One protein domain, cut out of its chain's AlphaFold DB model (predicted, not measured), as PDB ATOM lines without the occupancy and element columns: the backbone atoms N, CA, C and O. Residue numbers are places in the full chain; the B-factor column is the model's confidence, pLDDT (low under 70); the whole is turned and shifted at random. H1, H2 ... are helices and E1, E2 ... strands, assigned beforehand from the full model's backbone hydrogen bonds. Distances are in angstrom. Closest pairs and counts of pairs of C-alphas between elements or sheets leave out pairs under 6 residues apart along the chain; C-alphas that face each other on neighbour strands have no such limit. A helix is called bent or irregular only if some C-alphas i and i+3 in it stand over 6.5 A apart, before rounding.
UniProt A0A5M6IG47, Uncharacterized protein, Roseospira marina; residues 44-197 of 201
ATOM      1  N   VAL A  44     -34.447  -9.448  28.243       97.38
ATOM      2  CA  VAL A  44     -33.974 -10.351  29.290       97.38
ATOM      3  C   VAL A  44     -33.633  -9.546  30.538       97.38
ATOM      4  O   VAL A  44     -32.860  -8.588  30.492       97.38
ATOM      5  N   LEU A  45     -34.252  -9.932  31.653       98.25
ATOM      6  CA  LEU A  45     -33.977  -9.411  32.985       98.25
ATOM      7  C   LEU A  45     -33.092 -10.420  33.715       98.25
ATOM      8  O   LEU A  45     -33.509 -11.546  33.954       98.25
ATOM      9  N   ILE A  46     -31.879 -10.010  34.070       98.00
ATOM     10  CA  ILE A  46     -30.896 -10.849  34.753       98.00
ATOM     11  C   ILE A  46     -30.739 -10.323  36.180       98.00
ATOM     12  O   ILE A  46     -30.402  -9.150  36.382       98.00
ATOM     13  N   LEU A  47     -30.971 -11.194  37.160       96.69
ATOM     14  CA  LEU A  47     -30.896 -10.882  38.586       96.69
ATOM     15  C   LEU A  47     -29.738 -11.642  39.228       96.69
ATOM     16  O   LEU A  47     -29.540 -12.828  38.968       96.69
ATOM     17  N   ARG A  48     -28.978 -10.968  40.089       95.75
ATOM     18  CA  ARG A  48     -27.959 -11.602  40.923       95.75
ATOM     19  C   ARG A  48     -28.547 -11.919  42.292       95.75
ATOM     20  O   ARG A  48     -28.850 -11.004  43.051       95.75
ATOM     21  N   GLY A  49     -28.675 -13.204  42.614       91.31
ATOM     22  CA  GLY A  49     -29.306 -13.652  43.860       91.31
ATOM     23  C   GLY A  49     -28.579 -13.220  45.140       91.31
ATOM     24  O   GLY A  49     -29.210 -13.115  46.181       91.31
ATOM     25  N   GLN A  50     -27.274 -12.927  45.077       90.88
ATOM     26  CA  GLN A  50     -26.489 -12.547  46.257       90.88
ATOM     27  C   GLN A  50     -26.841 -11.156  46.805       90.88
ATOM     28  O   GLN A  50     -26.819 -10.954  48.014       90.88
ATOM     29  N   ASP A  51     -27.107 -10.183  45.931       93.75
ATOM     30  CA  ASP A  51     -27.235  -8.769  46.319       93.75
ATOM     31  C   ASP A  51     -28.332  -8.006  45.565       93.75
ATOM     32  O   ASP A  51     -28.479  -6.795  45.727       93.75
ATOM     33  N   GLY A  52     -29.098  -8.694  44.715       96.44
ATOM     34  CA  GLY A  52     -30.173  -8.099  43.928       96.44
ATOM     35  C   GLY A  52     -29.693  -7.254  42.748       96.44
ATOM     36  O   GLY A  52     -30.500  -6.543  42.137       96.44
ATOM     37  N   MET A  53     -28.403  -7.310  42.378       97.69
ATOM     38  CA  MET A  53     -27.924  -6.604  41.189       97.69
ATOM     39  C   MET A  53     -28.757  -7.005  39.974       97.69
ATOM     40  O   MET A  53     -28.909  -8.181  39.654       97.69
ATOM     41  N   THR A  54     -29.284  -6.000  39.288       98.19
ATOM     42  CA  THR A  54     -30.267  -6.185  38.230       98.19
ATOM     43  C   THR A  54     -29.746  -5.583  36.935       98.19
ATOM     44  O   THR A  54     -29.230  -4.461  36.906       98.19
ATOM     45  N   LYS A  55     -29.871  -6.333  35.842       98.31
ATOM     46  CA  LYS A  55     -29.557  -5.862  34.494       98.31
ATOM     47  C   LYS A  55     -30.682  -6.219  33.546       98.31
ATOM     48  O   LYS A  55     -31.191  -7.332  33.593       98.31
ATOM     49  N   TYR A  56     -31.031  -5.288  32.670       98.50
ATOM     50  CA  TYR A  56     -31.998  -5.537  31.615       98.50
ATOM     51  C   TYR A  56     -31.396  -5.206  30.260       98.50
ATOM     52  O   TYR A  56     -30.881  -4.104  30.041       98.50
ATOM     53  N   TYR A  57     -31.485  -6.181  29.364       98.50
ATOM     54  CA  TYR A  57     -31.010  -6.072  27.996       98.50
ATOM     55  C   TYR A  57     -32.129  -6.379  27.019       98.50
ATOM     56  O   TYR A  57     -32.983  -7.227  27.261       98.50
ATOM     57  N   GLU A  58     -32.086  -5.717  25.875       96.25
ATOM     58  CA  GLU A  58     -33.009  -5.981  24.782       96.25
ATOM     59  C   GLU A  58     -32.324  -5.737  23.447       96.25
ATOM     60  O   GLU A  58     -31.499  -4.832  23.317       96.25
ATOM     61  N   TYR A  59     -32.684  -6.528  22.445       95.25
ATOM     62  CA  TYR A  59     -32.221  -6.353  21.075       95.25
ATOM     63  C   TYR A  59     -33.391  -5.936  20.195       95.25
ATOM     64  O   TYR A  59     -34.500  -6.436  20.348       95.25
ATOM     65  N   GLY A  60     -33.168  -5.000  19.283       91.44
ATOM     66  CA  GLY A  60     -34.229  -4.498  18.421       91.44
ATOM     67  C   GLY A  60     -33.725  -3.467  17.428       91.44
ATOM     68  O   GLY A  60     -32.578  -3.022  17.501       91.44
ATOM     69  N   ARG A  61     -34.596  -3.086  16.490       89.81
ATOM     70  CA  ARG A  61     -34.328  -2.071  15.457       89.81
ATOM     71  C   ARG A  61     -34.370  -0.668  16.059       89.81
ATOM     72  O   ARG A  61     -35.342   0.065  15.907       89.81
ATOM     73  N   TYR A  62     -33.333  -0.338  16.811       86.81
ATOM     74  CA  TYR A  62     -33.209   0.922  17.535       86.81
ATOM     75  C   TYR A  62     -32.251   1.916  16.869       86.81
ATOM     76  O   TYR A  62     -32.210   3.082  17.262       86.81
ATOM     77  N   ASP A  63     -31.443   1.442  15.925       82.38
ATOM     78  CA  ASP A  63     -30.559   2.243  15.094       82.38
ATOM     79  C   ASP A  63     -31.295   2.766  13.854       82.38
ATOM     80  O   ASP A  63     -32.224   2.133  13.353       82.38
ATOM     81  N   ALA A  64     -30.843   3.906  13.323       80.38
ATOM     82  CA  ALA A  64     -31.446   4.525  12.140       80.38
ATOM     83  C   ALA A  64     -31.356   3.639  10.883       80.38
ATOM     84  O   ALA A  64     -32.232   3.706  10.027       80.38
ATOM     85  N   ALA A  65     -30.324   2.792  10.793       81.81
ATOM     86  CA  ALA A  65     -30.139   1.856   9.687       81.81
ATOM     87  C   ALA A  65     -31.015   0.592   9.810       81.81
ATOM     88  O   ALA A  65     -31.072  -0.203   8.877       81.81
ATOM     89  N   GLY A  66     -31.702   0.391  10.941       81.31
ATOM     90  CA  GLY A  66     -32.567  -0.766  11.173       81.31
ATOM     91  C   GLY A  66     -31.833  -2.110  11.238       81.31
ATOM     92  O   GLY A  66     -32.491  -3.148  11.190       81.31
ATOM     93  N   LEU A  67     -30.503  -2.106  11.378       86.06
ATOM     94  CA  LEU A  67     -29.666  -3.310  11.455       86.06
ATOM     95  C   LEU A  67     -29.815  -4.039  12.793       86.06
ATOM     96  O   LEU A  67     -29.321  -5.150  12.959       86.06
ATOM     97  N   GLY A  68     -30.477  -3.416  13.758       90.88
ATOM     98  CA  GLY A  68     -30.622  -3.914  15.107       90.88
ATOM     99  C   GLY A  68     -29.416  -3.574  15.974       90.88
ATOM    100  O   GLY A  68     -28.263  -3.569  15.529       90.88
ATOM    101  N   MET A  69     -29.690  -3.302  17.244       94.31
ATOM    102  CA  MET A  69     -28.672  -3.102  18.269       94.31
ATOM    103  C   MET A  69     -29.165  -3.594  19.628       94.31
ATOM    104  O   MET A  69     -30.363  -3.583  19.919       94.31
ATOM    105  N   VAL A  70     -28.228  -4.014  20.474       96.81
ATOM    106  CA  VAL A  70     -28.510  -4.340  21.875       96.81
ATOM    107  C   VAL A  70     -28.521  -3.055  22.698       96.81
ATOM    108  O   VAL A  70     -27.601  -2.239  22.605       96.81
ATOM    109  N   ARG A  71     -29.523  -2.882  23.554       96.75
ATOM    110  CA  ARG A  71     -29.577  -1.834  24.576       96.75
ATOM    111  C   ARG A  71     -29.424  -2.450  25.962       96.75
ATOM    112  O   ARG A  71     -29.891  -3.553  26.212       96.75
ATOM    113  N   ASN A  72     -28.778  -1.705  26.854       97.38
ATOM    114  CA  ASN A  72     -28.799  -1.948  28.296       97.38
ATOM    115  C   ASN A  72     -29.635  -0.821  28.905       97.38
ATOM    116  O   ASN A  72     -29.190   0.331  28.903       97.38
ATOM    117  N   VAL A  73     -30.856  -1.128  29.339       96.44
ATOM    118  CA  VAL A  73     -31.769  -0.111  29.869       96.44
ATOM    119  C   VAL A  73     -31.555   0.006  31.365       96.44
ATOM    120  O   VAL A  73     -31.630  -0.972  32.106       96.44
ATOM    121  N   ARG A  74     -31.302   1.231  31.827       95.94
ATOM    122  CA  ARG A  74     -31.082   1.491  33.246       95.94
ATOM    123  C   ARG A  74     -32.381   1.305  34.034       95.94
ATOM    124  O   ARG A  74     -33.347   2.058  33.862       95.94
ATOM    125  N   ILE A  75     -32.351   0.344  34.948       96.69
ATOM    126  CA  ILE A  75     -33.435  -0.016  35.867       96.69
ATOM    127  C   ILE A  75     -32.886  -0.137  37.297       96.69
ATOM    128  O   ILE A  75     -31.673  -0.303  37.458       96.69
ATOM    129  N   PRO A  76     -33.729   0.017  38.334       97.00
ATOM    130  CA  PRO A  76     -33.295  -0.179  39.712       97.00
ATOM    131  C   PRO A  76     -32.900  -1.638  39.973       97.00
ATOM    132  O   PRO A  76     -33.340  -2.547  39.270       97.00
ATOM    133  N   ASN A  77     -32.083  -1.848  41.005       98.31
ATOM    134  CA  ASN A  77     -31.844  -3.183  41.541       98.31
ATOM    135  C   ASN A  77     -33.077  -3.674  42.305       98.31
ATOM    136  O   ASN A  77     -33.760  -2.879  42.958       98.31
ATOM    137  N   VAL A  78     -33.339  -4.977  42.247       97.88
ATOM    138  CA  VAL A  78     -34.280  -5.612  43.166       97.88
ATOM    139  C   VAL A  78     -33.692  -5.650  44.574       97.88
ATOM    140  O   VAL A  78     -32.477  -5.636  44.768       97.88
ATOM    141  N   LYS A  79     -34.569  -5.716  45.570       97.94
ATOM    142  CA  LYS A  79     -34.194  -6.024  46.945       97.94
ATOM    143  C   LYS A  79     -34.386  -7.521  47.138       97.94
ATOM    144  O   LYS A  79     -35.475  -8.016  46.864       97.94
ATOM    145  N   MET A  80     -33.365  -8.225  47.611       95.62
ATOM    146  CA  MET A  80     -33.506  -9.632  47.986       95.62
ATOM    147  C   MET A  80     -34.233  -9.736  49.330       95.62
ATOM    148  O   MET A  80     -33.997  -8.926  50.228       95.62
ATOM    149  N   GLY A  81     -35.162 -10.682  49.433       92.31
ATOM    150  CA  GLY A  81     -35.797 -11.085  50.679       92.31
ATOM    151  C   GLY A  81     -35.048 -12.239  51.340       92.31
ATOM    152  O   GLY A  81     -34.188 -12.878  50.731       92.31
ATOM    153  N   ASP A  82     -35.425 -12.537  52.579       89.50
ATOM    154  CA  ASP A  82     -34.772 -13.567  53.399       89.50
ATOM    155  C   ASP A  82     -34.980 -14.988  52.848       89.50
ATOM    156  O   ASP A  82     -34.226 -15.904  53.164       89.50
ATOM    157  N   ASN A  83     -35.971 -15.170  51.971       86.25
ATOM    158  CA  ASN A  83     -36.245 -16.424  51.271       86.25
ATOM    159  C   ASN A  83     -35.322 -16.672  50.060       86.25
ATOM    160  O   ASN A  83     -35.518 -17.652  49.346       86.25
ATOM    161  N   GLY A  84     -34.357 -15.787  49.790       86.88
ATOM    162  CA  GLY A  84     -33.445 -15.904  48.648       86.88
ATOM    163  C   GLY A  84     -34.040 -15.462  47.305       86.88
ATOM    164  O   GLY A  84     -33.361 -15.554  46.281       86.88
ATOM    165  N   TYR A  85     -35.268 -14.935  47.294       91.31
ATOM    166  CA  TYR A  85     -35.925 -14.371  46.112       91.31
ATOM    167  C   TYR A  85     -36.004 -12.842  46.208       91.31
ATOM    168  O   TYR A  85     -35.958 -12.282  47.304       91.31
ATOM    169  N   PRO A  86     -36.147 -12.120  45.084       94.88
ATOM    170  CA  PRO A  86     -36.504 -10.706  45.115       94.88
ATOM    171  C   PRO A  86     -37.769 -10.483  45.949       94.88
ATOM    172  O   PRO A  86     -38.685 -11.301  45.910       94.88
ATOM    173  N   THR A  87     -37.889  -9.368  46.664       95.50
ATOM    174  CA  THR A  87     -39.173  -9.015  47.280       95.50
ATOM    175  C   THR A  87     -40.197  -8.714  46.190       95.50
ATOM    176  O   THR A  87     -39.869  -8.083  45.179       95.50
ATOM    177  N   ARG A  88     -41.458  -9.102  46.419       94.56
ATOM    178  CA  ARG A  88     -42.570  -8.848  45.489       94.56
ATOM    179  C   ARG A  88     -42.630  -7.386  45.045       94.56
ATOM    180  O   ARG A  88     -42.755  -7.096  43.860       94.56
ATOM    181  N   GLU A  89     -42.514  -6.464  45.997       95.44
ATOM    182  CA  GLU A  89     -42.568  -5.022  45.739       95.44
ATOM    183  C   GLU A  89     -41.409  -4.542  44.854       95.44
ATOM    184  O   GLU A  89     -41.630  -3.812  43.886       95.44
ATOM    185  N   SER A  90     -40.177  -4.977  45.141       97.38
ATOM    186  CA  SER A  90     -39.011  -4.526  44.377       97.38
ATOM    187  C   SER A  90     -39.007  -5.081  42.952       97.38
ATOM    188  O   SER A  90     -38.715  -4.337  42.012       97.38
ATOM    189  N   LEU A  91     -39.411  -6.342  42.769       97.00
ATOM    190  CA  LEU A  91     -39.543  -6.947  41.446       97.00
ATOM    191  C   LEU A  91     -40.688  -6.310  40.651       97.00
ATOM    192  O   LEU A  91     -40.491  -5.944  39.494       97.00
ATOM    193  N   ALA A  92     -41.851  -6.078  41.269       96.88
ATOM    194  CA  ALA A  92     -42.953  -5.364  40.624       96.88
ATOM    195  C   ALA A  92     -42.545  -3.943  40.193       96.88
ATOM    196  O   ALA A  92     -42.903  -3.498  39.101       96.88
ATOM    197  N   ASN A  93     -41.748  -3.238  41.003       97.31
ATOM    198  CA  ASN A  93     -41.216  -1.926  40.636       97.31
ATOM    199  C   ASN A  93     -40.249  -2.001  39.442       97.31
ATOM    200  O   ASN A  93     -40.332  -1.173  38.535       97.31
ATOM    201  N   VAL A  94     -39.369  -3.002  39.400       98.12
ATOM    202  CA  VAL A  94     -38.494  -3.247  38.244       98.12
ATOM    203  C   VAL A  94     -39.310  -3.517  36.976       98.12
ATOM    204  O   VAL A  94     -39.050  -2.901  35.943       98.12
ATOM    205  N   LEU A  95     -40.336  -4.368  37.048       97.62
ATOM    206  CA  LEU A  95     -41.207  -4.679  35.908       97.62
ATOM    207  C   LEU A  95     -42.001  -3.457  35.432       97.62
ATOM    208  O   LEU A  95     -42.146  -3.250  34.227       97.62
ATOM    209  N   ARG A  96     -42.438  -2.594  36.355       96.81
ATOM    210  CA  ARG A  96     -43.045  -1.294  36.032       96.81
ATOM    211  C   ARG A  96     -42.103  -0.412  35.221       96.81
ATOM    212  O   ARG A  96     -42.502   0.125  34.189       96.81
ATOM    213  N   GLU A  97     -40.855  -0.282  35.663       97.44
ATOM    214  CA  GLU A  97     -39.838   0.517  34.974       97.44
ATOM    215  C   GLU A  97     -39.514  -0.044  33.582       97.44
ATOM    216  O   GLU A  97     -39.394   0.721  32.625       97.44
ATOM    217  N   ILE A  98     -39.424  -1.371  33.451       97.12
ATOM    218  CA  ILE A  98     -39.220  -2.059  32.169       97.12
ATOM    219  C   ILE A  98     -40.409  -1.817  31.229       97.12
ATOM    220  O   ILE A  98     -40.221  -1.419  30.079       97.12
ATOM    221  N   SER A  99     -41.639  -2.002  31.711       95.38
ATOM    222  CA  SER A  99     -42.856  -1.755  30.930       95.38
ATOM    223  C   SER A  99     -42.923  -0.312  30.427       95.38
ATOM    224  O   SER A  99     -43.192  -0.075  29.247       95.38
ATOM    225  N   HIS A 100     -42.601   0.653  31.287       94.81
ATOM    226  CA  HIS A 100     -42.587   2.066  30.929       94.81
ATOM    227  C   HIS A 100     -41.510   2.399  29.883       94.81
ATOM    228  O   HIS A 100     -41.797   3.069  28.893       94.81
ATOM    229  N   LYS A 101     -40.270   1.928  30.079       94.38
ATOM    230  CA  LYS A 101     -39.116   2.314  29.243       94.38
ATOM    231  C   LYS A 101     -39.009   1.536  27.934       94.38
ATOM    232  O   LYS A 101     -38.526   2.092  26.951       94.38
ATOM    233  N   SER A 102     -39.456   0.285  27.920       91.94
ATOM    234  CA  SER A 102     -39.231  -0.646  26.808       91.94
ATOM    235  C   SER A 102     -40.515  -1.278  26.274       91.94
ATOM    236  O   SER A 102     -40.565  -1.689  25.119       91.94
ATOM    237  N   GLY A 103     -41.571  -1.335  27.088       89.12
ATOM    238  CA  GLY A 103     -42.818  -2.033  26.766       89.12
ATOM    239  C   GLY A 103     -43.979  -1.154  26.308       89.12
ATOM    240  O   GLY A 103     -45.085  -1.670  26.163       89.12
ATOM    241  N   HIS A 104     -43.776   0.157  26.134       89.62
ATOM    242  CA  HIS A 104     -44.844   1.132  25.855       89.62
ATOM    243  C   HIS A 104     -45.999   1.094  26.877       89.62
ATOM    244  O   HIS A 104     -47.168   1.206  26.508       89.62
ATOM    245  N   ASN A 105     -45.682   0.917  28.165       91.50
ATOM    246  CA  ASN A 105     -46.664   0.727  29.241       91.50
ATOM    247  C   ASN A 105     -47.587  -0.491  29.019       91.50
ATOM    248  O   ASN A 105     -48.731  -0.521  29.482       91.50
ATOM    249  N   GLY A 106     -47.114  -1.481  28.261       90.56
ATOM    250  CA  GLY A 106     -47.797  -2.744  28.020       90.56
ATOM    251  C   GLY A 106     -47.583  -3.758  29.141       90.56
ATOM    252  O   GLY A 106     -46.660  -3.643  29.953       90.56
ATOM    253  N   ARG A 107     -48.437  -4.781  29.161       93.75
ATOM    254  CA  ARG A 107     -48.278  -5.945  30.040       93.75
ATOM    255  C   ARG A 107     -46.959  -6.662  29.764       93.75
ATOM    256  O   ARG A 107     -46.462  -6.640  28.635       93.75
ATOM    257  N   ILE A 108     -46.433  -7.307  30.796       94.69
ATOM    258  CA  ILE A 108     -45.288  -8.207  30.714       94.69
ATOM    259  C   ILE A 108     -45.770  -9.613  31.042       94.69
ATOM    260  O   ILE A 108     -46.427  -9.795  32.060       94.69
ATOM    261  N   SER A 109     -45.375 -10.567  30.205       93.12
ATOM    262  CA  SER A 109     -45.474 -12.006  30.474       93.12
ATOM    263  C   SER A 109     -44.096 -12.627  30.272       93.12
ATOM    264  O   SER A 109     -43.392 -12.279  29.311       93.12
ATOM    265  N   ALA A 110     -43.646 -13.459  31.200       92.88
ATOM    266  CA  ALA A 110     -42.303 -14.023  31.222       92.88
ATOM    267  C   ALA A 110     -42.270 -15.354  31.985       92.88
ATOM    268  O   ALA A 110     -43.111 -15.592  32.844       92.88
ATOM    269  N   GLY A 111     -41.254 -16.172  31.704       92.38
ATOM    270  CA  GLY A 111     -40.839 -17.254  32.595       92.38
ATOM    271  C   GLY A 111     -39.803 -16.743  33.597       92.38
ATOM    272  O   GLY A 111     -38.885 -16.004  33.221       92.38
ATOM    273  N   TYR A 112     -39.944 -17.118  34.866       93.25
ATOM    274  CA  TYR A 112     -38.945 -16.891  35.906       93.25
ATOM    275  C   TYR A 112     -38.076 -18.142  36.058       93.25
ATOM    276  O   TYR A 112     -38.563 -19.212  36.417       93.25
ATOM    277  N   ILE A 113     -36.778 -18.001  35.782       93.62
ATOM    278  CA  ILE A 113     -35.856 -19.131  35.643       93.62
ATOM    279  C   ILE A 113     -34.707 -18.981  36.641       93.62
ATOM    280  O   ILE A 113     -34.036 -17.947  36.682       93.62
ATOM    281  N   ALA A 114     -34.461 -20.019  37.440       91.56
ATOM    282  CA  ALA A 114     -33.278 -20.086  38.288       91.56
ATOM    283  C   ALA A 114     -32.043 -20.418  37.437       91.56
ATOM    284  O   ALA A 114     -32.038 -21.398  36.701       91.56
ATOM    285  N   ALA A 115     -30.981 -19.620  37.570       92.69
ATOM    286  CA  ALA A 115     -29.741 -19.785  36.808       92.69
ATOM    287  C   ALA A 115     -28.511 -19.766  37.737       92.69
ATOM    288  O   ALA A 115     -27.825 -18.737  37.839       92.69
ATOM    289  N   PRO A 116     -28.239 -20.857  38.478       91.25
ATOM    290  CA  PRO A 116     -27.118 -20.928  39.413       91.25
ATOM    291  C   PRO A 116     -25.787 -20.590  38.726       91.25
ATOM    292  O   PRO A 116     -25.401 -21.213  37.746       91.25
ATOM    293  N   GLY A 117     -25.085 -19.562  39.212       92.75
ATOM    294  CA  GLY A 117     -23.813 -19.114  38.622       92.75
ATOM    295  C   GLY A 117     -23.917 -18.417  37.252       92.75
ATOM    296  O   GLY A 117     -22.911 -17.911  36.756       92.75
ATOM    297  N   GLY A 118     -25.111 -18.308  36.661       95.94
ATOM    298  CA  GLY A 118     -25.298 -17.800  35.298       95.94
ATOM    299  C   GLY A 118     -25.168 -16.280  35.144       95.94
ATOM    300  O   GLY A 118     -24.915 -15.799  34.042       95.94
ATOM    301  N   PHE A 119     -25.298 -15.498  36.227       96.81
ATOM    302  CA  PHE A 119     -25.381 -14.026  36.160       96.81
ATOM    303  C   PHE A 119     -24.256 -13.378  35.339       96.81
ATOM    304  O   PHE A 119     -24.524 -12.553  34.465       96.81
ATOM    305  N   LEU A 120     -22.996 -13.730  35.624       97.69
ATOM    306  CA  LEU A 120     -21.849 -13.132  34.933       97.69
ATOM    307  C   LEU A 120     -21.804 -13.558  33.467       97.69
ATOM    308  O   LEU A 120     -21.636 -12.698  32.611       97.69
ATOM    309  N   LYS A 121     -22.039 -14.843  33.176       98.38
ATOM    310  CA  LYS A 121     -22.012 -15.370  31.808       98.38
ATOM    311  C   LYS A 121     -23.066 -14.696  30.923       98.38
ATOM    312  O   LYS A 121     -22.733 -14.163  29.867       98.38
ATOM    313  N   MET A 122     -24.309 -14.623  31.405       98.50
ATOM    314  CA  MET A 122     -25.417 -13.970  30.701       98.50
ATOM    315  C   MET A 122     -25.146 -12.476  30.469       98.50
ATOM    316  O   MET A 122     -25.328 -11.959  29.365       98.50
ATOM    317  N   ARG A 123     -24.675 -11.767  31.505       98.25
ATOM    318  CA  ARG A 123     -24.324 -10.342  31.413       98.25
ATOM    319  C   ARG A 123     -23.195 -10.110  30.412       98.25
ATOM    320  O   ARG A 123     -23.282  -9.186  29.607       98.25
ATOM    321  N   ASP A 124     -22.133 -10.903  30.485       98.50
ATOM    322  CA  ASP A 124     -20.936 -10.710  29.668       98.50
ATOM    323  C   ASP A 124     -21.215 -11.012  28.199       98.50
ATOM    324  O   ASP A 124     -20.789 -10.241  27.338       98.50
ATOM    325  N   PHE A 125     -22.031 -12.030  27.913       98.50
ATOM    326  CA  PHE A 125     -22.556 -12.273  26.572       98.50
ATOM    327  C   PHE A 125     -23.365 -11.073  26.051       98.50
ATOM    328  O   PHE A 125     -23.106 -10.565  24.956       98.50
ATOM    329  N   ALA A 126     -24.308 -10.555  26.847       98.31
ATOM    330  CA  ALA A 126     -25.124  -9.407  26.451       98.31
ATOM    331  C   ALA A 126     -24.280  -8.137  26.213       98.31
ATOM    332  O   ALA A 126     -24.492  -7.417  25.233       98.31
ATOM    333  N   GLU A 127     -23.289  -7.865  27.067       98.25
ATOM    334  CA  GLU A 127     -22.361  -6.744  26.882       98.25
ATOM    335  C   GLU A 127     -21.434  -6.956  25.677       98.25
ATOM    336  O   GLU A 127     -21.144  -5.993  24.967       98.25
ATOM    337  N   GLN A 128     -21.006  -8.187  25.385       97.25
ATOM    338  CA  GLN A 128     -20.245  -8.496  24.173       97.25
ATOM    339  C   GLN A 128     -21.076  -8.209  22.915       97.25
ATOM    340  O   GLN A 128     -20.619  -7.469  22.038       97.25
ATOM    341  N   ARG A 129     -22.322  -8.701  22.847       96.69
ATOM    342  CA  ARG A 129     -23.250  -8.412  21.735       96.69
ATOM    343  C   ARG A 129     -23.518  -6.913  21.596       96.69
ATOM    344  O   ARG A 129     -23.567  -6.397  20.485       96.69
ATOM    345  N   LYS A 130     -23.605  -6.185  22.711       96.81
ATOM    346  CA  LYS A 130     -23.737  -4.723  22.715       96.81
ATOM    347  C   LYS A 130     -22.488  -4.000  22.213       96.81
ATOM    348  O   LYS A 130     -22.622  -3.022  21.482       96.81
ATOM    349  N   ARG A 131     -21.277  -4.453  22.551       96.06
ATOM    350  CA  ARG A 131     -20.031  -3.893  21.988       96.06
ATOM    351  C   ARG A 131     -19.972  -4.071  20.468       96.06
ATOM    352  O   ARG A 131     -19.459  -3.195  19.784       96.06
ATOM    353  N   ALA A 132     -20.565  -5.141  19.938       93.94
ATOM    354  CA  ALA A 132     -20.668  -5.369  18.498       93.94
ATOM    355  C   ALA A 132     -21.630  -4.402  17.772       93.94
ATOM    356  O   ALA A 132     -21.631  -4.356  16.545       93.94
ATOM    357  N   ASN A 133     -22.404  -3.571  18.484       94.50
ATOM    358  CA  ASN A 133     -23.293  -2.575  17.868       94.50
ATOM    359  C   ASN A 133     -22.566  -1.561  16.969       94.50
ATOM    360  O   ASN A 133     -23.208  -0.927  16.141       94.50
ATOM    361  N   THR A 134     -21.262  -1.347  17.147       91.19
ATOM    362  CA  THR A 134     -20.473  -0.436  16.302       91.19
ATOM    363  C   THR A 134     -19.784  -1.150  15.144       91.19
ATOM    364  O   THR A 134     -19.209  -0.490  14.284       91.19
ATOM    365  N   GLN A 135     -19.850  -2.483  15.087       90.81
ATOM    366  CA  GLN A 135     -19.222  -3.265  14.029       90.81
ATOM    367  C   GLN A 135     -20.095  -3.235  12.765       90.81
ATOM    368  O   GLN A 135     -21.272  -3.607  12.838       90.81
ATOM    369  N   PRO A 136     -19.551  -2.825  11.601       85.19
ATOM    370  CA  PRO A 136     -20.289  -2.835  10.337       85.19
ATOM    371  C   PRO A 136     -20.667  -4.245   9.869       85.19
ATOM    372  O   PRO A 136     -21.676  -4.419   9.197       85.19
ATOM    373  N   SER A 137     -19.876  -5.252  10.249       86.94
ATOM    374  CA  SER A 137     -20.073  -6.661   9.900       86.94
ATOM    375  C   SER A 137     -21.026  -7.411  10.838       86.94
ATOM    376  O   SER A 137     -21.163  -8.628  10.715       86.94
ATOM    377  N   ARG A 138     -21.667  -6.728  11.800       90.12
ATOM    378  CA  ARG A 138     -22.598  -7.384  12.726       90.12
ATOM    379  C   ARG A 138     -23.762  -8.013  11.963       90.12
ATOM    380  O   ARG A 138     -24.255  -7.443  10.991       90.12
ATOM    381  N   THR A 139     -24.251  -9.146  12.457       89.88
ATOM    382  CA  THR A 139     -25.447  -9.784  11.904       89.88
ATOM    383  C   THR A 139     -26.618  -8.792  11.940       89.88
ATOM    384  O   THR A 139     -26.931  -8.276  13.021       89.88
ATOM    385  N   PRO A 140     -27.259  -8.495  10.796       90.56
ATOM    386  CA  PRO A 140     -28.392  -7.585  10.754       90.56
ATOM    387  C   PRO A 140     -29.615  -8.220  11.415       90.56
ATOM    388  O   PRO A 140     -29.729  -9.444  11.526       90.56
ATOM    389  N   TYR A 141     -30.541  -7.380  11.857       89.50
ATOM    390  CA  TYR A 141     -31.823  -7.810  12.389       89.50
ATOM    391  C   TYR A 141     -32.597  -8.600  11.325       89.50
ATOM    392  O   TYR A 141     -32.732  -8.157  10.185       89.50
ATOM    393  N   SER A 142     -33.184  -9.727  11.718       86.00
ATOM    394  CA  SER A 142     -34.096 -10.520  10.896       86.00
ATOM    395  C   SER A 142     -35.281 -10.971  11.732       86.00
ATOM    396  O   SER A 142     -35.087 -11.546  12.793       86.00
ATOM    397  N   ILE A 143     -36.507 -10.779  11.232       79.38
ATOM    398  CA  ILE A 143     -37.736 -11.200  11.928       79.38
ATOM    399  C   ILE A 143     -37.736 -12.713  12.203       79.38
ATOM    400  O   ILE A 143     -38.257 -13.131  13.230       79.38
ATOM    401  N   THR A 144     -37.130 -13.522  11.333       79.06
ATOM    402  CA  THR A 144     -37.123 -14.992  11.428       79.06
ATOM    403  C   THR A 144     -35.849 -15.577  12.032       79.06
ATOM    404  O   THR A 144     -35.803 -16.772  12.292       79.06
ATOM    405  N   GLY A 145     -34.814 -14.758  12.230       85.19
ATOM    406  CA  GLY A 145     -33.507 -15.191  12.723       85.19
ATOM    407  C   GLY A 145     -33.043 -14.286  13.851       85.19
ATOM    408  O   GLY A 145     -33.571 -14.345  14.945       85.19
ATOM    409  N   ASN A 146     -32.076 -13.413  13.585       90.69
ATOM    410  CA  ASN A 146     -31.517 -12.498  14.580       90.69
ATOM    411  C   ASN A 146     -32.528 -11.406  15.005       90.69
ATOM    412  O   ASN A 146     -32.574 -10.329  14.409       90.69
ATOM    413  N   ASN A 147     -33.339 -11.677  16.027       90.06
ATOM    414  CA  ASN A 147     -34.364 -10.776  16.561       90.06
ATOM    415  C   ASN A 147     -34.311 -10.684  18.097       90.06
ATOM    416  O   ASN A 147     -33.396 -11.173  18.756       90.06
ATOM    417  N   CYS A 148     -35.281  -9.974  18.680       92.00
ATOM    418  CA  CYS A 148     -35.374  -9.773  20.123       92.00
ATOM    419  C   CYS A 148     -35.527 -11.087  20.907       92.00
ATOM    420  O   CYS A 148     -34.974 -11.203  22.001       92.00
ATOM    421  N   LEU A 149     -36.251 -12.067  20.354       90.19
ATOM    422  CA  LEU A 149     -36.465 -13.372  20.968       90.19
ATOM    423  C   LEU A 149     -35.192 -14.215  20.929       90.19
ATOM    424  O   LEU A 149     -34.759 -14.691  21.976       90.19
ATOM    425  N   THR A 150     -34.562 -14.359  19.761       92.44
ATOM    426  CA  THR A 150     -33.338 -15.164  19.646       92.44
ATOM    427  C   THR A 150     -32.222 -14.598  20.507       92.44
ATOM    428  O   THR A 150     -31.529 -15.360  21.165       92.44
ATOM    429  N   PHE A 151     -32.113 -13.270  20.615       95.62
ATOM    430  CA  PHE A 151     -31.184 -12.643  21.551       95.62
ATOM    431  C   PHE A 151     -31.453 -13.044  23.011       95.62
ATOM    432  O   PHE A 151     -30.515 -13.350  23.741       95.62
ATOM    433  N   ALA A 152     -32.715 -13.057  23.456       95.12
ATOM    434  CA  ALA A 152     -33.050 -13.474  24.818       95.12
ATOM    435  C   ALA A 152     -32.721 -14.960  25.065       95.12
ATOM    436  O   ALA A 152     -32.208 -15.296  26.132       95.12
ATOM    437  N   ILE A 153     -32.959 -15.821  24.069       93.25
ATOM    438  CA  ILE A 153     -32.611 -17.252  24.109       93.25
ATOM    439  C   ILE A 153     -31.090 -17.446  24.162       93.25
ATOM    440  O   ILE A 153     -30.606 -18.198  24.998       93.25
ATOM    441  N   GLU A 154     -30.325 -16.740  23.326       95.94
ATOM    442  CA  GLU A 154     -28.855 -16.782  23.322       95.94
ATOM    443  C   GLU A 154     -28.266 -16.333  24.667       95.94
ATOM    444  O   GLU A 154     -27.327 -16.948  25.174       95.94
ATOM    445  N   VAL A 155     -28.833 -15.282  25.276       97.75
ATOM    446  CA  VAL A 155     -28.422 -14.832  26.612       97.75
ATOM    447  C   VAL A 155     -28.698 -15.916  27.650       97.75
ATOM    448  O   VAL A 155     -27.815 -16.195  28.453       97.75
ATOM    449  N   ALA A 156     -29.881 -16.536  27.637       96.25
ATOM    450  CA  ALA A 156     -30.211 -17.626  28.556       96.25
ATOM    451  C   ALA A 156     -29.265 -18.827  28.376       96.25
ATOM    452  O   ALA A 156     -28.701 -19.313  29.357       96.25
ATOM    453  N   ALA A 157     -28.995 -19.227  27.130       96.31
ATOM    454  CA  ALA A 157     -28.063 -20.304  26.803       96.31
ATOM    455  C   ALA A 157     -26.634 -20.018  27.296       96.31
ATOM    456  O   ALA A 157     -25.967 -20.913  27.809       96.31
ATOM    457  N   ALA A 158     -26.169 -18.764  27.231       97.56
ATOM    458  CA  ALA A 158     -24.882 -18.373  27.813       97.56
ATOM    459  C   ALA A 158     -24.836 -18.565  29.342       97.56
ATOM    460  O   ALA A 158     -23.759 -18.718  29.912       97.56
ATOM    461  N   GLY A 159     -25.991 -18.550  30.013       96.81
ATOM    462  CA  GLY A 159     -26.154 -18.879  31.428       96.81
ATOM    463  C   GLY A 159     -26.345 -20.367  31.723       96.81
ATOM    464  O   GLY A 159     -26.755 -20.676  32.838       96.81
ATOM    465  N   ASP A 160     -26.082 -21.249  30.753       95.94
ATOM    466  CA  ASP A 160     -26.327 -22.699  30.806       95.94
ATOM    467  C   ASP A 160     -27.809 -23.072  31.018       95.94
ATOM    468  O   ASP A 160     -28.126 -24.119  31.577       95.94
ATOM    469  N   ILE A 161     -28.731 -22.205  30.583       93.56
ATOM    470  CA  ILE A 161     -30.172 -22.467  30.639       93.56
ATOM    471  C   ILE A 161     -30.601 -23.119  29.327       93.56
ATOM    472  O   ILE A 161     -30.467 -22.525  28.254       93.56
ATOM    473  N   GLU A 162     -31.168 -24.318  29.418       90.81
ATOM    474  CA  GLU A 162     -31.814 -24.969  28.284       90.81
ATOM    475  C   GLU A 162     -33.204 -24.366  28.067       90.81
ATOM    476  O   GLU A 162     -34.088 -24.451  28.918       90.81
ATOM    477  N   MET A 163     -33.376 -23.696  26.930       89.00
ATOM    478  CA  MET A 163     -34.623 -23.034  26.559       89.00
ATOM    479  C   MET A 163     -35.479 -23.974  25.702       89.00
ATOM    480  O   MET A 163     -34.921 -24.677  24.855       89.00
ATOM    481  N   PRO A 164     -36.819 -23.979  25.849       84.88
ATOM    482  CA  PRO A 164     -37.679 -24.827  25.033       84.88
ATOM    483  C   PRO A 164     -37.497 -24.521  23.541       84.88
ATOM    484  O   PRO A 164     -37.238 -23.378  23.148       84.88
ATOM    485  N   SER A 165     -37.630 -25.547  22.700       79.31
ATOM    486  CA  SER A 165     -37.516 -25.397  21.246       79.31
ATOM    487  C   SER A 165     -38.584 -24.442  20.719       79.31
ATOM    488  O   SER A 165     -39.757 -24.593  21.045       79.31
ATOM    489  N   TYR A 166     -38.201 -23.481  19.876       70.19
ATOM    490  CA  TYR A 166     -39.139 -22.545  19.259       70.19
ATOM    491  C   TYR A 166     -39.376 -22.910  17.792       70.19
ATOM    492  O   TYR A 166     -38.452 -22.961  16.985       70.19
ATOM    493  N   TRP A 167     -40.641 -23.132  17.440       61.28
ATOM    494  CA  TRP A 167     -41.082 -23.303  16.048       61.28
ATOM    495  C   TRP A 167     -41.605 -21.989  15.452       61.28
ATOM    496  O   TRP A 167     -41.592 -21.796  14.240       61.28
ATOM    497  N   ASP A 168     -42.039 -21.066  16.317       66.25
ATOM    498  CA  ASP A 168     -42.488 -19.722  15.967       66.25
ATOM    499  C   ASP A 168     -41.480 -18.692  16.508       66.25
ATOM    500  O   ASP A 168     -41.330 -18.570  17.726       66.25
ATOM    501  N   PRO A 169     -40.783 -17.933  15.641       66.88
ATOM    502  CA  PRO A 169     -39.802 -16.936  16.066       66.88
ATOM    503  C   PRO A 169     -40.444 -15.670  16.664       66.88
ATOM    504  O   PRO A 169     -39.727 -14.726  17.009       66.88
ATOM    505  N   ARG A 170     -41.781 -15.604  16.766       69.06
ATOM    506  CA  ARG A 170     -42.499 -14.472  17.359       69.06
ATOM    507  C   ARG A 170     -42.576 -14.606  18.885       69.06
ATOM    508  O   ARG A 170     -43.126 -15.592  19.381       69.06
ATOM    509  N   PRO A 171     -42.158 -13.573  19.643       69.00
ATOM    510  CA  PRO A 171     -42.331 -13.493  21.093       69.00
ATOM    511  C   PRO A 171     -43.703 -13.965  21.613       69.00
ATOM    512  O   PRO A 171     -43.776 -14.754  22.550       69.00
ATOM    513  N   ASN A 172     -44.802 -13.536  20.986       69.56
ATOM    514  CA  ASN A 172     -46.151 -13.834  21.477       69.56
ATOM    515  C   ASN A 172     -46.485 -15.330  21.526       69.56
ATOM    516  O   ASN A 172     -47.214 -15.743  22.420       69.56
ATOM    517  N   GLY A 173     -45.967 -16.126  20.587       68.75
ATOM    518  CA  GLY A 173     -46.180 -17.575  20.586       68.75
ATOM    519  C   GLY A 173     -45.277 -18.302  21.583       68.75
ATOM    520  O   GLY A 173     -45.672 -19.314  22.153       68.75
ATOM    521  N   TYR A 174     -44.078 -17.770  21.831       80.50
ATOM    522  CA  TYR A 174     -43.079 -18.430  22.670       80.50
ATOM    523  C   TYR A 174     -43.273 -18.193  24.172       80.50
ATOM    524  O   TYR A 174     -42.866 -19.022  24.978       80.50
ATOM    525  N   VAL A 175     -43.908 -17.087  24.581       82.12
ATOM    526  CA  VAL A 175     -44.114 -16.814  26.016       82.12
ATOM    527  C   VAL A 175     -44.964 -17.878  26.710       82.12
ATOM    528  O   VAL A 175     -44.633 -18.245  27.830       82.12
ATOM    529  N   GLY A 176     -45.984 -18.419  26.032       81.12
ATOM    530  CA  GLY A 176     -46.779 -19.528  26.565       81.12
ATOM    531  C   GLY A 176     -45.928 -20.779  26.775       81.12
ATOM    532  O   GLY A 176     -45.951 -21.360  27.846       81.12
ATOM    533  N   GLN A 177     -45.061 -21.110  25.813       83.19
ATOM    534  CA  GLN A 177     -44.146 -22.251  25.941       83.19
ATOM    535  C   GLN A 177     -43.150 -22.072  27.090       83.19
ATOM    536  O   GLN A 177     -42.812 -23.043  27.758       83.19
ATOM    537  N   LEU A 178     -42.677 -20.845  27.337       85.50
ATOM    538  CA  LEU A 178     -41.841 -20.565  28.507       85.50
ATOM    539  C   LEU A 178     -42.593 -20.792  29.812       85.50
ATOM    540  O   LEU A 178     -42.016 -21.353  30.732       85.50
ATOM    541  N   GLN A 179     -43.844 -20.350  29.878       87.06
ATOM    542  CA  GLN A 179     -44.715 -20.495  31.044       87.06
ATOM    543  C   GLN A 179     -45.138 -21.956  31.282       87.06
ATOM    544  O   GLN A 179     -45.281 -22.382  32.418       87.06
ATOM    545  N   ASP A 180     -45.193 -22.779  30.232       85.44
ATOM    546  CA  ASP A 180     -45.397 -24.228  30.373       85.44
ATOM    547  C   ASP A 180     -44.172 -24.960  30.973       85.44
ATOM    548  O   ASP A 180     -44.310 -26.062  31.501       85.44
ATOM    549  N   HIS A 181     -42.965 -24.382  30.871       85.31
ATOM    550  CA  HIS A 181     -41.704 -25.010  31.311       85.31
ATOM    551  C   HIS A 181     -41.089 -24.367  32.562       85.31
ATOM    552  O   HIS A 181     -40.261 -24.984  33.235       85.31
ATOM    553  N   PHE A 182     -41.454 -23.123  32.866       90.56
ATOM    554  CA  PHE A 182     -40.882 -22.315  33.936       90.56
ATOM    555  C   PHE A 182     -41.975 -21.534  34.657       90.56
ATOM    556  O   PHE A 182     -43.029 -21.276  34.094       90.56
ATOM    557  N   LEU A 183     -41.677 -21.075  35.874       90.06
ATOM    558  CA  LEU A 183     -42.636 -20.340  36.698       90.06
ATOM    559  C   LEU A 183     -43.192 -19.106  35.982       90.06
ATOM    560  O   LEU A 183     -42.427 -18.264  35.491       90.06
ATOM    561  N   ASP A 184     -44.514 -18.950  36.019       92.81
ATOM    562  CA  ASP A 184     -45.187 -17.789  35.442       92.81
ATOM    563  C   ASP A 184     -44.786 -16.496  36.142       92.81
ATOM    564  O   ASP A 184     -44.971 -16.353  37.351       92.81
ATOM    565  N   LEU A 185     -44.367 -15.499  35.365       92.69
ATOM    566  CA  LEU A 185     -44.243 -14.118  35.804       92.69
ATOM    567  C   LEU A 185     -45.071 -13.188  34.914       92.69
ATOM    568  O   LEU A 185     -44.696 -12.900  33.775       92.69
ATOM    569  N   ASP A 186     -46.139 -12.629  35.478       94.62
ATOM    570  CA  ASP A 186     -46.997 -11.654  34.811       94.62
ATOM    571  C   ASP A 186     -47.068 -10.334  35.576       94.62
ATOM    572  O   ASP A 186     -47.183 -10.279  36.807       94.62
ATOM    573  N   TYR A 187     -47.050  -9.239  34.820       95.25
ATOM    574  CA  TYR A 187     -47.226  -7.896  35.350       95.25
ATOM    575  C   TYR A 187     -48.094  -7.034  34.431       95.25
ATOM    576  O   TYR A 187     -47.794  -6.851  33.249       95.25
ATOM    577  N   ASP A 188     -49.146  -6.442  34.995       95.19
ATOM    578  CA  ASP A 188     -49.974  -5.443  34.325       95.19
ATOM    579  C   ASP A 188     -49.732  -4.056  34.949       95.19
ATOM    580  O   ASP A 188     -50.144  -3.817  36.087       95.19
ATOM    581  N   PRO A 189     -49.103  -3.105  34.229       92.19
ATOM    582  CA  PRO A 189     -48.856  -1.757  34.744       92.19
ATOM    583  C   PRO A 189     -50.136  -0.940  34.961       92.19
ATOM    584  O   PRO A 189     -50.120   0.001  35.754       92.19
ATOM    585  N   ARG A 190     -51.236  -1.267  34.265       91.00
ATOM    586  CA  ARG A 190     -52.494  -0.505  34.323       91.00
ATOM    587  C   ARG A 190     -53.251  -0.801  35.606       91.00
ATOM    588  O   ARG A 190     -53.710   0.118  36.274       91.00
ATOM    589  N   THR A 191     -53.349  -2.077  35.957       93.12
ATOM    590  CA  THR A 191     -54.001  -2.535  37.192       93.12
ATOM    591  C   THR A 191     -53.019  -2.686  38.351       93.12
ATOM    592  O   THR A 191     -53.438  -2.905  39.483       93.12
ATOM    593  N   ARG A 192     -51.708  -2.573  38.083       90.69
ATOM    594  CA  ARG A 192     -50.606  -2.877  39.014       90.69
ATOM    595  C   ARG A 192     -50.666  -4.309  39.553       90.69
ATOM    596  O   ARG A 192     -50.175  -4.594  40.645       90.69
ATOM    597  N   THR A 193     -51.260  -5.213  38.778       92.88
ATOM    598  CA  THR A 193     -51.337  -6.631  39.118       92.88
ATOM    599  C   THR A 193     -49.982  -7.275  38.866       92.88
ATOM    600  O   THR A 193     -49.402  -7.114  37.796       92.88
ATOM    601  N   PHE A 194     -49.490  -8.006  39.860       93.31
ATOM    602  CA  PHE A 194     -48.267  -8.794  39.794       93.31
ATOM    603  C   PHE A 194     -48.596 -10.225  40.217       93.31
ATOM    604  O   PHE A 194     -49.163 -10.413  41.303       93.31
ATOM    605  N   LYS A 195     -48.211 -11.193  39.384       92.56
ATOM    606  CA  LYS A 195     -48.312 -12.633  39.635       92.56
ATOM    607  C   LYS A 195     -46.935 -13.249  39.390       92.56
ATOM    608  O   LYS A 195     -46.383 -13.082  38.309       92.56
ATOM    609  N   LEU A 196     -46.404 -13.942  40.393       89.44
ATOM    610  CA  LEU A 196     -45.283 -14.866  40.239       89.44
ATOM    611  C   LEU A 196     -45.713 -16.188  40.857       89.44
ATOM    612  O   LEU A 196     -46.088 -16.213  42.030       89.44
ATOM    613  N   GLU A 197     -45.721 -17.250  40.064       86.00
ATOM    614  CA  GLU A 197     -46.214 -18.551  40.498       86.00
ATOM    615  C   GLU A 197     -45.429 -19.096  41.697       86.00
ATOM    616  O   GLU A 197     -44.202 -19.174  41.676       86.00
TER     617      GLU A 197
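This is residues 44 to 197 of the 201 residues of an uncharacterized protein of Roseospira marina (UniProt A0A5M6IG47). Two small three-stranded antiparallel sheets have one helix, H1, between them: H1 packs closely across E5 and E6 of the second sheet and more loosely along the first sheet, E1 E2 E3. The other face of the first sheet is covered by H2 and H3, and H4 lies over edge strand E4 on the other face of the second sheet, with its first residue close to H3. The printed part has 154 residues, with four named helices and six named strands in the order E1 E2 E3 H1 E4 H2 H3 H4 E5 E6; the sheet orders are E1 E2 E3 and E4 E5 E6, and the class is mixed, helices and strands. It is compact, with a radius of gyration of the C-alphas of 15.2 A, yet elongated in outline, spanning 46 by 29 by 29 A.

E1, residues 44 to 47, begins at C-alpha 44, (-33.974, -10.351, 29.290). E2, residues 54 to 60, is the longest strand by residues and measures 20.3 A; E3 is residues 69 to 73. H1, residues 88 to 102, measures 20.7 A, and E4 is residues 108 to 112. H2, residues 118 to 134, is the longest helix at 26.2 A and starts at C-alpha 118, (-25.298, -17.800, 35.298); it is only just irregular, with C-alphas 131 and 134 6.7 A apart. H3 is residues 148 to 158, 15.6 A long. H4 is residues 171 to 181, 15.4 A long, neither bent nor irregular, but only just: C-alphas 173 and 176 are 6.3 A apart. E5, residues 183 to 188, measures 16.8 A, and E6, residues 193 to 196, ends at C-alpha 196, (-45.283, -14.866, 40.239).

E1, E2 and E3 form a meander, each strand the antiparallel neighbour of the one before. In the hairpin E1 and E2, N 44 and O 57 are within hydrogen-bond range at 2.8 A; in the hairpin E2 and E3, N 71 and O 58 are at 2.8 A. H1 is on this sheet at a height of 10.5 A and runs along the strands, at 25 degrees to E2 on the local plane. H2 and H3 are on the opposite face, giving three layers, helices on both faces of a sheet. H2, at a height of 8.7 A, runs slantwise to the strands, and its closest C-alphas to E3 are those of Lys 130 and Val 70, 4.9 A apart. H3, at a height of 8.4 A, runs along the strands; the C-alphas of Cys 148 and Tyr 59 in E2 are 4.7 A apart. H2 and H3 touch, closest at the C-alphas of Met 122 and Val 155, 5.1 A, opposite ways at a steep tilt of 47 degrees. The second sheet also makes three layers, with H1 on one face and H4 on the other. H1 runs across its strands at a height of 8.9 A, the C-alphas of Leu 95 and Tyr 187 being its closest to E5, 6.8 A apart. H4 runs slantwise to the strands at a height of 8.0 A, over E4; the C-alphas of Gln 179 and Gly 111 are 5.3 A apart. H3 and H4 are close but not clearly touching, with the C-alphas of Leu 149 and Pro 171 5.9 A apart. N 110 and O 185 of E4 and E5 are within hydrogen-bond range at 2.8 A, as are N 186 and O 195 in the hairpin E5 and E6 at 2.9 A. Every O i to N i+4 pair is within range in H1 and H3, against 11 of 13 in H2 and 5 of 7 in H4.

The C-alphas of Asp 82 and Pro 136 are the two farthest apart, at 46.7 A. The printed part has no cut. The links E3 to H1, H2 to H3 and H3 to H4 are long. The mean pLDDT of the printed part is 91.4, and residues 167 to 173, of which 171 to 173 belong to H4, are under 70.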